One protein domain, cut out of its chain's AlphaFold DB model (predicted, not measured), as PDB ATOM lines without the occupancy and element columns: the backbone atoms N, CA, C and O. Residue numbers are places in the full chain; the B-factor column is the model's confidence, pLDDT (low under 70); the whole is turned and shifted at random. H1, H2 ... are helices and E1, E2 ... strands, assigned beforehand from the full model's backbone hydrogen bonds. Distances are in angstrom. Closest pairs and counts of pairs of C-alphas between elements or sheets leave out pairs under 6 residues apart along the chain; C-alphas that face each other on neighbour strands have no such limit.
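Overview. This is residues 2 to 13 and 45 to 91 of the 558 residues of the protein "Anoctamin" of Pygocentrus nattereri (UniProt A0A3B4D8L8). Going along the printed part, you meet a loose, flat chain of parts: helix H1 at one end, the longer helix H2 meeting it at a wide angle, a small hairpin of strands E1 and E2 at the far end, and helix H3 folded back between that hairpin and the last residues of H2. After H3, residues 84 to 91 have no named element and turn back toward the side of H2. The printed part has 59 residues with three named helices and two named strands, in the order H1, H2, E1, E2, H3; the sheet is E1 - E2, antiparallel, and the class is mostly helix. The whole is loose, with a radius of gyration of the C-alphas of 13.9 A, and the C-alphas span 44 by 25 by 12 A.

Arrangement. Start with H1, residues 2 to 9, and look across to H2, residues 45 to 56: they touch, with residues 50 to 54 alone of H2 taking part. Their closest C-alphas are those of Ala 4 and Leu 50, 7.0 A apart, and their lines are about perpendicular at 76 degrees. Go on to the hairpin of E1, residues 64 to 66, and E2, residues 69 to 71, antiparallel with 148 degrees between their directions. There N 66 and O 69 are within hydrogen-bond range at 3.0 A, as are N 71 and O 64 at 3.0 A. Next find H3, residues 77 to 83, which touches H2 at residues 55 to 56 alone of H2; the closest C-alphas are those of Ser 56 and Met 78, 6.5 A apart. The lines of H2 and H3 are about perpendicular at 81 degrees. The closest C-alphas of E2 and H3 are those of Met 71 and Ser 80, 7.3 A apart. H1 and H3 are apart, and so are E1 and H3. In H1, H2 and H3 every O i to N i+4 pair is within hydrogen-bond range.

Along the chain. Find C-alpha 2 at (177.080, 214.090, 168.346); from there H1 runs 9.7 A to C-alpha 9. H2 begins at C-alpha 45, (165.897, 208.009, 173.988), and runs 16.3 A to C-alpha 56. E1 covers 6.2 A from C-alpha 64 to 66 and E2 6.3 A from 69 to 71. H3 runs 10.0 A from C-alpha 77 to C-alpha 83 at (164.240, 225.230, 193.854).

Size, cuts and confidence. The two C-alphas farthest apart are those of Lys 13 and Gly 68, 44.0 A. Residues 14 to 44 are not printed, and across this cut C-alphas 13 and 45 are 19.1 A apart. Of the links that are printed whole, E1 to E2 and E2 to H3 are tight, and H2 to E1 is short. The mean pLDDT of the printed part is 74.6; residues 4 to 13 and residue 63 are under 70.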
ATOM      1  N   LEU A   2     176.021 215.055 168.689       70.25
ATOM      2  CA  LEU A   2     177.080 214.090 168.346       70.25
ATOM      3  C   LEU A   2     178.422 214.403 169.038       70.25
ATOM      4  O   LEU A   2     179.070 213.492 169.529       70.25
ATOM      5  N   GLU A   3     178.786 215.680 169.176       71.75
ATOM      6  CA  GLU A   3     179.940 216.097 170.001       71.75
ATOM      7  C   GLU A   3     179.743 215.717 171.479       71.75
ATOM      8  O   GLU A   3     180.617 215.137 172.112       71.75
ATOM      9  N   ALA A   4     178.533 215.933 172.003       63.94
ATOM     10  CA  ALA A   4     178.175 215.533 173.362       63.94
ATOM     11  C   ALA A   4     178.104 214.000 173.549       63.94
ATOM     12  O   ALA A   4     178.298 213.523 174.658       63.94
ATOM     13  N   ASP A   5     177.831 213.212 172.506       61.12
ATOM     14  CA  ASP A   5     177.908 211.740 172.535       61.12
ATOM     15  C   ASP A   5     179.366 211.275 172.702       61.12
ATOM     16  O   ASP A   5     179.656 210.376 173.493       61.12
ATOM     17  N   GLU A   6     180.305 211.949 172.036       59.28
ATOM     18  CA  GLU A   6     181.743 211.687 172.156       59.28
ATOM     19  C   GLU A   6     182.261 212.020 173.570       59.28
ATOM     20  O   GLU A   6     182.919 211.184 174.193       59.28
ATOM     21  N   GLU A   7     181.876 213.179 174.119       56.75
ATOM     22  CA  GLU A   7     182.320 213.657 175.439       56.75
ATOM     23  C   GLU A   7     181.573 213.029 176.633       56.75
ATOM     24  O   GLU A   7     182.174 212.772 177.676       56.75
ATOM     25  N   LEU A   8     180.264 212.760 176.514       56.19
ATOM     26  CA  LEU A   8     179.411 212.324 177.636       56.19
ATOM     27  C   LEU A   8     179.008 210.847 177.587       56.19
ATOM     28  O   LEU A   8     178.542 210.313 178.605       56.19
ATOM     29  N   LEU A   9     179.124 210.177 176.433       52.94
ATOM     30  CA  LEU A   9     178.768 208.760 176.252       52.94
ATOM     31  C   LEU A   9     179.960 207.860 175.888       52.94
ATOM     32  O   LEU A   9     179.779 206.637 175.851       52.94
ATOM     33  N   PHE A  10     181.169 208.416 175.714       52.59
ATOM     34  CA  PHE A  10     182.424 207.685 175.475       52.59
ATOM     35  C   PHE A  10     182.310 206.615 174.366       52.59
ATOM     36  O   PHE A  10     182.814 205.488 174.491       52.59
ATOM     37  N   ARG A  11     181.610 206.928 173.268       49.56
ATOM     38  CA  ARG A  11     181.607 206.090 172.060       49.56
ATOM     39  C   ARG A  11     182.667 206.628 171.091       49.56
ATOM     40  O   ARG A  11     182.519 207.752 170.628       49.56
ATOM     41  N   PRO A  12     183.727 205.865 170.751       38.38
ATOM     42  CA  PRO A  12     184.582 206.261 169.640       38.38
ATOM     43  C   PRO A  12     183.743 206.223 168.360       38.38
ATOM     44  O   PRO A  12     182.972 205.276 168.162       38.38
ATOM     45  N   LYS A  13     183.893 207.245 167.509       37.19
ATOM     46  CA  LYS A  13     183.261 207.295 166.183       37.19
ATOM     47  C   LYS A  13     183.490 205.956 165.467       37.19
ATOM     48  O   LYS A  13     184.586 205.397 165.585       37.19
ATOM     49  N   ALA A  45     165.552 208.130 172.578       85.69
ATOM     50  CA  ALA A  45     165.897 208.009 173.988       85.69
ATOM     51  C   ALA A  45     167.327 208.505 174.269       85.69
ATOM     52  O   ALA A  45     167.518 209.317 175.167       85.69
ATOM     53  N   GLU A  46     168.332 208.089 173.492       83.75
ATOM     54  CA  GLU A  46     169.715 208.561 173.682       83.75
ATOM     55  C   GLU A  46     169.832 210.081 173.509       83.75
ATOM     56  O   GLU A  46     170.495 210.739 174.306       83.75
ATOM     57  N   ALA A  47     169.125 210.661 172.536       86.69
ATOM     58  CA  ALA A  47     169.092 212.109 172.341       86.69
ATOM     59  C   ALA A  47     168.485 212.855 173.547       86.69
ATOM     60  O   ALA A  47     169.015 213.882 173.974       86.69
ATOM     61  N   VAL A  48     167.396 212.331 174.121       87.69
ATOM     62  CA  VAL A  48     166.764 212.902 175.324       87.69
ATOM     63  C   VAL A  48     167.673 212.773 176.548       87.69
ATOM     64  O   VAL A  48     167.803 213.728 177.308       87.69
ATOM     65  N   ASP A  49     168.316 211.619 176.731       82.00
ATOM     66  CA  ASP A  49     169.253 211.367 177.833       82.00
ATOM     67  C   ASP A  49     170.492 212.278 177.748       82.00
ATOM     68  O   ASP A  49     170.914 212.858 178.750       82.00
ATOM     69  N   LEU A  50     171.036 212.480 176.544       83.12
ATOM     70  CA  LEU A  50     172.110 213.443 176.285       83.12
ATOM     71  C   LEU A  50     171.690 214.869 176.628       83.12
ATOM     72  O   LEU A  50     172.401 215.560 177.354       83.12
ATOM     73  N   MET A  51     170.526 215.304 176.143       86.56
ATOM     74  CA  MET A  51     170.018 216.644 176.427       86.56
ATOM     75  C   MET A  51     169.829 216.855 177.931       86.56
ATOM     76  O   MET A  51     170.220 217.886 178.473       86.56
ATOM     77  N   GLN A  52     169.284 215.860 178.632       83.94
ATOM     78  CA  GLN A  52     169.132 215.917 180.079       83.94
ATOM     79  C   GLN A  52     170.485 216.053 180.791       83.94
ATOM     80  O   GLN A  52     170.586 216.812 181.755       83.94
ATOM     81  N   LYS A  53     171.524 215.358 180.315       77.88
ATOM     82  CA  LYS A  53     172.881 215.449 180.871       77.88
ATOM     83  C   LYS A  53     173.504 216.813 180.659       77.88
ATOM     84  O   LYS A  53     173.977 217.395 181.631       77.88
ATOM     85  N   ILE A  54     173.410 217.349 179.444       83.88
ATOM     86  CA  ILE A  54     173.873 218.702 179.123       83.88
ATOM     87  C   ILE A  54     173.189 219.711 180.053       83.88
ATOM     88  O   ILE A  54     173.862 220.471 180.740       83.88
ATOM     89  N   LEU A  55     171.857 219.652 180.170       84.06
ATOM     90  CA  LEU A  55     171.098 220.546 181.049       84.06
ATOM     91  C   LEU A  55     171.457 220.388 182.533       84.06
ATOM     92  O   LEU A  55     171.378 221.353 183.288       84.06
ATOM     93  N   SER A  56     171.830 219.181 182.966       77.12
ATOM     94  CA  SER A  56     172.247 218.918 184.349       77.12
ATOM     95  C   SER A  56     173.664 219.396 184.666       77.12
ATOM     96  O   SER A  56     173.963 219.630 185.829       77.12
ATOM     97  N   GLN A  57     174.514 219.543 183.649       79.50
ATOM     98  CA  GLN A  57     175.887 220.036 183.768       79.50
ATOM     99  C   GLN A  57     175.991 221.554 183.591       79.50
ATOM    100  O   GLN A  57     177.082 222.101 183.710       79.50
ATOM    101  N   LEU A  58     174.880 222.243 183.305       81.62
ATOM    102  CA  LEU A  58     174.855 223.701 183.247       81.62
ATOM    103  C   LEU A  58     175.121 224.278 184.639       81.62
ATOM    104  O   LEU A  58     174.274 224.194 185.534       81.62
ATOM    105  N   MET A  59     176.292 224.889 184.780       81.25
ATOM    106  CA  MET A  59     176.740 225.582 185.983       81.25
ATOM    107  C   MET A  59     176.717 227.089 185.743       81.25
ATOM    108  O   MET A  59     177.006 227.557 184.642       81.25
ATOM    109  N   VAL A  60     176.382 227.845 186.781       81.19
ATOM    110  CA  VAL A  60     176.419 229.310 186.762       81.19
ATOM    111  C   VAL A  60     177.879 229.766 186.674       81.19
ATOM    112  O   VAL A  60     178.681 229.418 187.541       81.19
ATOM    113  N   GLY A  61     178.242 230.496 185.614       75.44
ATOM    114  CA  GLY A  61     179.618 230.947 185.373       75.44
ATOM    115  C   GLY A  61     180.002 232.171 186.207       75.44
ATOM    116  O   GLY A  61     180.938 232.122 187.002       75.44
ATOM    117  N   GLU A  62     179.248 233.257 186.066       76.38
ATOM    118  CA  GLU A  62     179.384 234.479 186.867       76.38
ATOM    119  C   GLU A  62     178.157 234.659 187.768       76.38
ATOM    120  O   GLU A  62     177.159 233.964 187.606       76.38
ATOM    121  N   ARG A  63     178.207 235.577 188.745       68.12
ATOM    122  CA  ARG A  63     177.011 235.891 189.543       68.12
ATOM    123  C   ARG A  63     175.924 236.446 188.628       68.12
ATOM    124  O   ARG A  63     176.024 237.579 188.168       68.12
ATOM    125  N   GLU A  64     174.875 235.661 188.435       70.62
ATOM    126  CA  GLU A  64     173.704 236.040 187.657       70.62
ATOM    127  C   GLU A  64     172.485 236.169 188.572       70.62
ATOM    128  O   GLU A  64     172.209 235.306 189.415       70.62
ATOM    129  N   GLU A  65     171.741 237.260 188.398       72.94
ATOM    130  CA  GLU A  65     170.419 237.430 188.989       72.94
ATOM    131  C   GLU A  65     169.357 237.133 187.932       72.94
ATOM    132  O   GLU A  65     169.186 237.881 186.969       72.94
ATOM    133  N   VAL A  66     168.617 236.039 188.115       72.88
ATOM    134  CA  VAL A  66     167.494 235.676 187.241       72.88
ATOM    135  C   VAL A  66     166.203 235.918 188.006       72.88
ATOM    136  O   VAL A  66     165.953 235.275 189.022       72.88
ATOM    137  N   LEU A  67     165.371 236.850 187.527       70.50
ATOM    138  CA  LEU A  67     164.058 237.166 188.117       70.50
ATOM    139  C   LEU A  67     164.115 237.477 189.633       70.50
ATOM    140  O   LEU A  67     163.229 237.084 190.386       70.50
ATOM    141  N   GLY A  68     165.163 238.176 190.086       70.56
ATOM    142  CA  GLY A  68     165.349 238.545 191.498       70.56
ATOM    143  C   GLY A  68     165.916 237.434 192.391       70.56
ATOM    144  O   GLY A  68     165.984 237.607 193.606       70.56
ATOM    145  N   VAL A  69     166.333 236.306 191.809       75.81
ATOM    146  CA  VAL A  69     167.049 235.227 192.496       75.81
ATOM    147  C   VAL A  69     168.535 235.328 192.166       75.81
ATOM    148  O   VAL A  69     168.917 235.169 191.006       75.81
ATOM    149  N   SER A  70     169.373 235.561 193.179       73.38
ATOM    150  CA  SER A  70     170.829 235.555 193.027       73.38
ATOM    151  C   SER A  70     171.361 234.124 193.059       73.38
ATOM    152  O   SER A  70     171.205 233.402 194.045       73.38
ATOM    153  N   MET A  71     171.978 233.697 191.959       75.38
ATOM    154  CA  MET A  71     172.649 232.402 191.873       75.38
ATOM    155  C   MET A  71     174.154 232.591 192.056       75.38
ATOM    156  O   MET A  71     174.748 233.532 191.524       75.38
ATOM    157  N   LEU A  72     174.775 231.718 192.851       77.25
ATOM    158  CA  LEU A  72     176.212 231.783 193.087       77.25
ATOM    159  C   LEU A  72     176.964 231.095 191.938       77.25
ATOM    160  O   LEU A  72     176.452 230.138 191.352       77.25
ATOM    161  N   PRO A  73     178.186 231.554 191.612       75.12
ATOM    162  CA  PRO A  73     179.022 230.881 190.630       75.12
ATOM    163  C   PRO A  73     179.306 229.447 191.094       75.12
ATOM    164  O   PRO A  73     179.628 229.216 192.260       75.12
ATOM    165  N   GLY A  74     179.158 228.487 190.184       75.38
ATOM    166  CA  GLY A  74     179.274 227.059 190.473       75.38
ATOM    167  C   GLY A  74     177.991 226.384 190.977       75.38
ATOM    168  O   GLY A  74     178.032 225.191 191.268       75.38
ATOM    169  N   ASP A  75     176.849 227.076 191.055       75.94
ATOM    170  CA  ASP A  75     175.564 226.415 191.313       75.94
ATOM    171  C   ASP A  75     175.004 225.747 190.038       75.94
ATOM    172  O   ASP A  75     175.097 226.323 188.949       75.94
ATOM    173  N   PRO A  76     174.358 224.565 190.135       81.00
ATOM    174  CA  PRO A  76     173.655 223.962 189.006       81.00
ATOM    175  C   PRO A  76     172.407 224.782 188.647       81.00
ATOM    176  O   PRO A  76     171.463 224.883 189.444       81.00
ATOM    177  N   VAL A  77     172.371 225.319 187.424       82.62
ATOM    178  CA  VAL A  77     171.343 226.262 186.939       82.62
ATOM    179  C   VAL A  77     169.946 225.655 187.045       82.62
ATOM    180  O   VAL A  77     169.049 226.218 187.673       82.62
ATOM    181  N   MET A  78     169.758 224.463 186.473       82.06
ATOM    182  CA  MET A  78     168.444 223.818 186.371       82.06
ATOM    183  C   MET A  78     167.835 223.506 187.745       82.06
ATOM    184  O   MET A  78     166.634 223.674 187.959       82.06
ATOM    185  N   GLU A  79     168.661 223.067 188.696       76.31
ATOM    186  CA  GLU A  79     168.200 222.745 190.048       76.31
ATOM    187  C   GLU A  79     167.975 224.013 190.880       76.31
ATOM    188  O   GLU A  79     167.059 224.053 191.696       76.31
ATOM    189  N   SER A  80     168.768 225.068 190.668       76.88
ATOM    190  CA  SER A  80     168.541 226.368 191.307       76.88
ATOM    191  C   SER A  80     167.210 226.987 190.866       76.88
ATOM    192  O   SER A  80     166.384 227.341 191.709       76.88
ATOM    193  N   LEU A  81     166.934 227.020 189.560       82.62
ATOM    194  CA  LEU A  81     165.679 227.553 189.021       82.62
ATOM    195  C   LEU A  81     164.452 226.736 189.453       82.62
ATOM    196  O   LEU A  81     163.384 227.300 189.697       82.62
ATOM    197  N   ARG A  82     164.601 225.413 189.591       82.44
ATOM    198  CA  ARG A  82     163.545 224.535 190.115       82.44
ATOM    199  C   ARG A  82     163.291 224.770 191.604       82.44
ATOM    200  O   ARG A  82     162.136 224.838 192.014       82.44
ATOM    201  N   ARG A  83     164.348 224.929 192.412       77.19
ATOM    202  CA  ARG A  83     164.240 225.230 193.854       77.19
ATOM    203  C   ARG A  83     163.492 226.534 194.118       77.19
ATOM    204  O   ARG A  83     162.710 226.598 195.059       77.19
ATOM    205  N   HIS A  84     163.688 227.535 193.265       80.12
ATOM    206  CA  HIS A  84     163.004 228.826 193.364       80.12
ATOM    207  C   HIS A  84     161.616 228.843 192.702       80.12
ATOM    208  O   HIS A  84     160.969 229.886 192.668       80.12
ATOM    209  N   GLY A  85     161.142 227.709 192.173       80.62
ATOM    210  CA  GLY A  85     159.815 227.598 191.563       80.62
ATOM    211  C   GLY A  85     159.658 228.342 190.234       80.62
ATOM    212  O   GLY A  85     158.535 228.489 189.760       80.62
ATOM    213  N   ILE A  86     160.760 228.793 189.621       85.50
ATOM    214  CA  ILE A  86     160.752 229.443 188.301       85.50
ATOM    215  C   ILE A  86     160.463 228.393 187.223       85.50
ATOM    216  O   ILE A  86     159.631 228.603 186.342       85.50
ATOM    217  N   ILE A  87     161.126 227.237 187.313       83.50
ATOM    218  CA  ILE A  87     160.835 226.073 186.471       83.50
ATOM    219  C   ILE A  87     159.907 225.144 187.248       83.50
ATOM    220  O   ILE A  87     160.307 224.566 188.258       83.50
ATOM    221  N   THR A  88     158.679 224.983 186.754       80.56
ATOM    222  CA  THR A  88     157.677 224.086 187.349       80.56
ATOM    223  C   THR A  88     158.014 222.621 187.083       80.56
ATOM    224  O   THR A  88     158.189 221.850 188.020       80.56
ATOM    225  N   ASP A  89     158.160 222.248 185.810       76.81
ATOM    226  CA  ASP A  89     158.449 220.889 185.361       76.81
ATOM    227  C   ASP A  89     159.297 220.891 184.082       76.81
ATOM    228  O   ASP A  89     159.151 221.752 183.216       76.81
ATOM    229  N   SER A  90     160.133 219.864 183.923       83.19
ATOM    230  CA  SER A  90     160.825 219.546 182.671       83.19
ATOM    231  C   SER A  90     160.547 218.096 182.288       83.19
ATOM    232  O   SER A  90     160.610 217.206 183.134       83.19
ATOM    233  N   TYR A  91     160.189 217.851 181.028       86.56
ATOM    234  CA  TYR A  91     159.902 216.511 180.513       86.56
ATOM    235  C   TYR A  91     160.091 216.457 178.990       86.56
ATOM    236  O   TYR A  91     159.915 217.474 178.314       86.56
TER     237      TYR A  91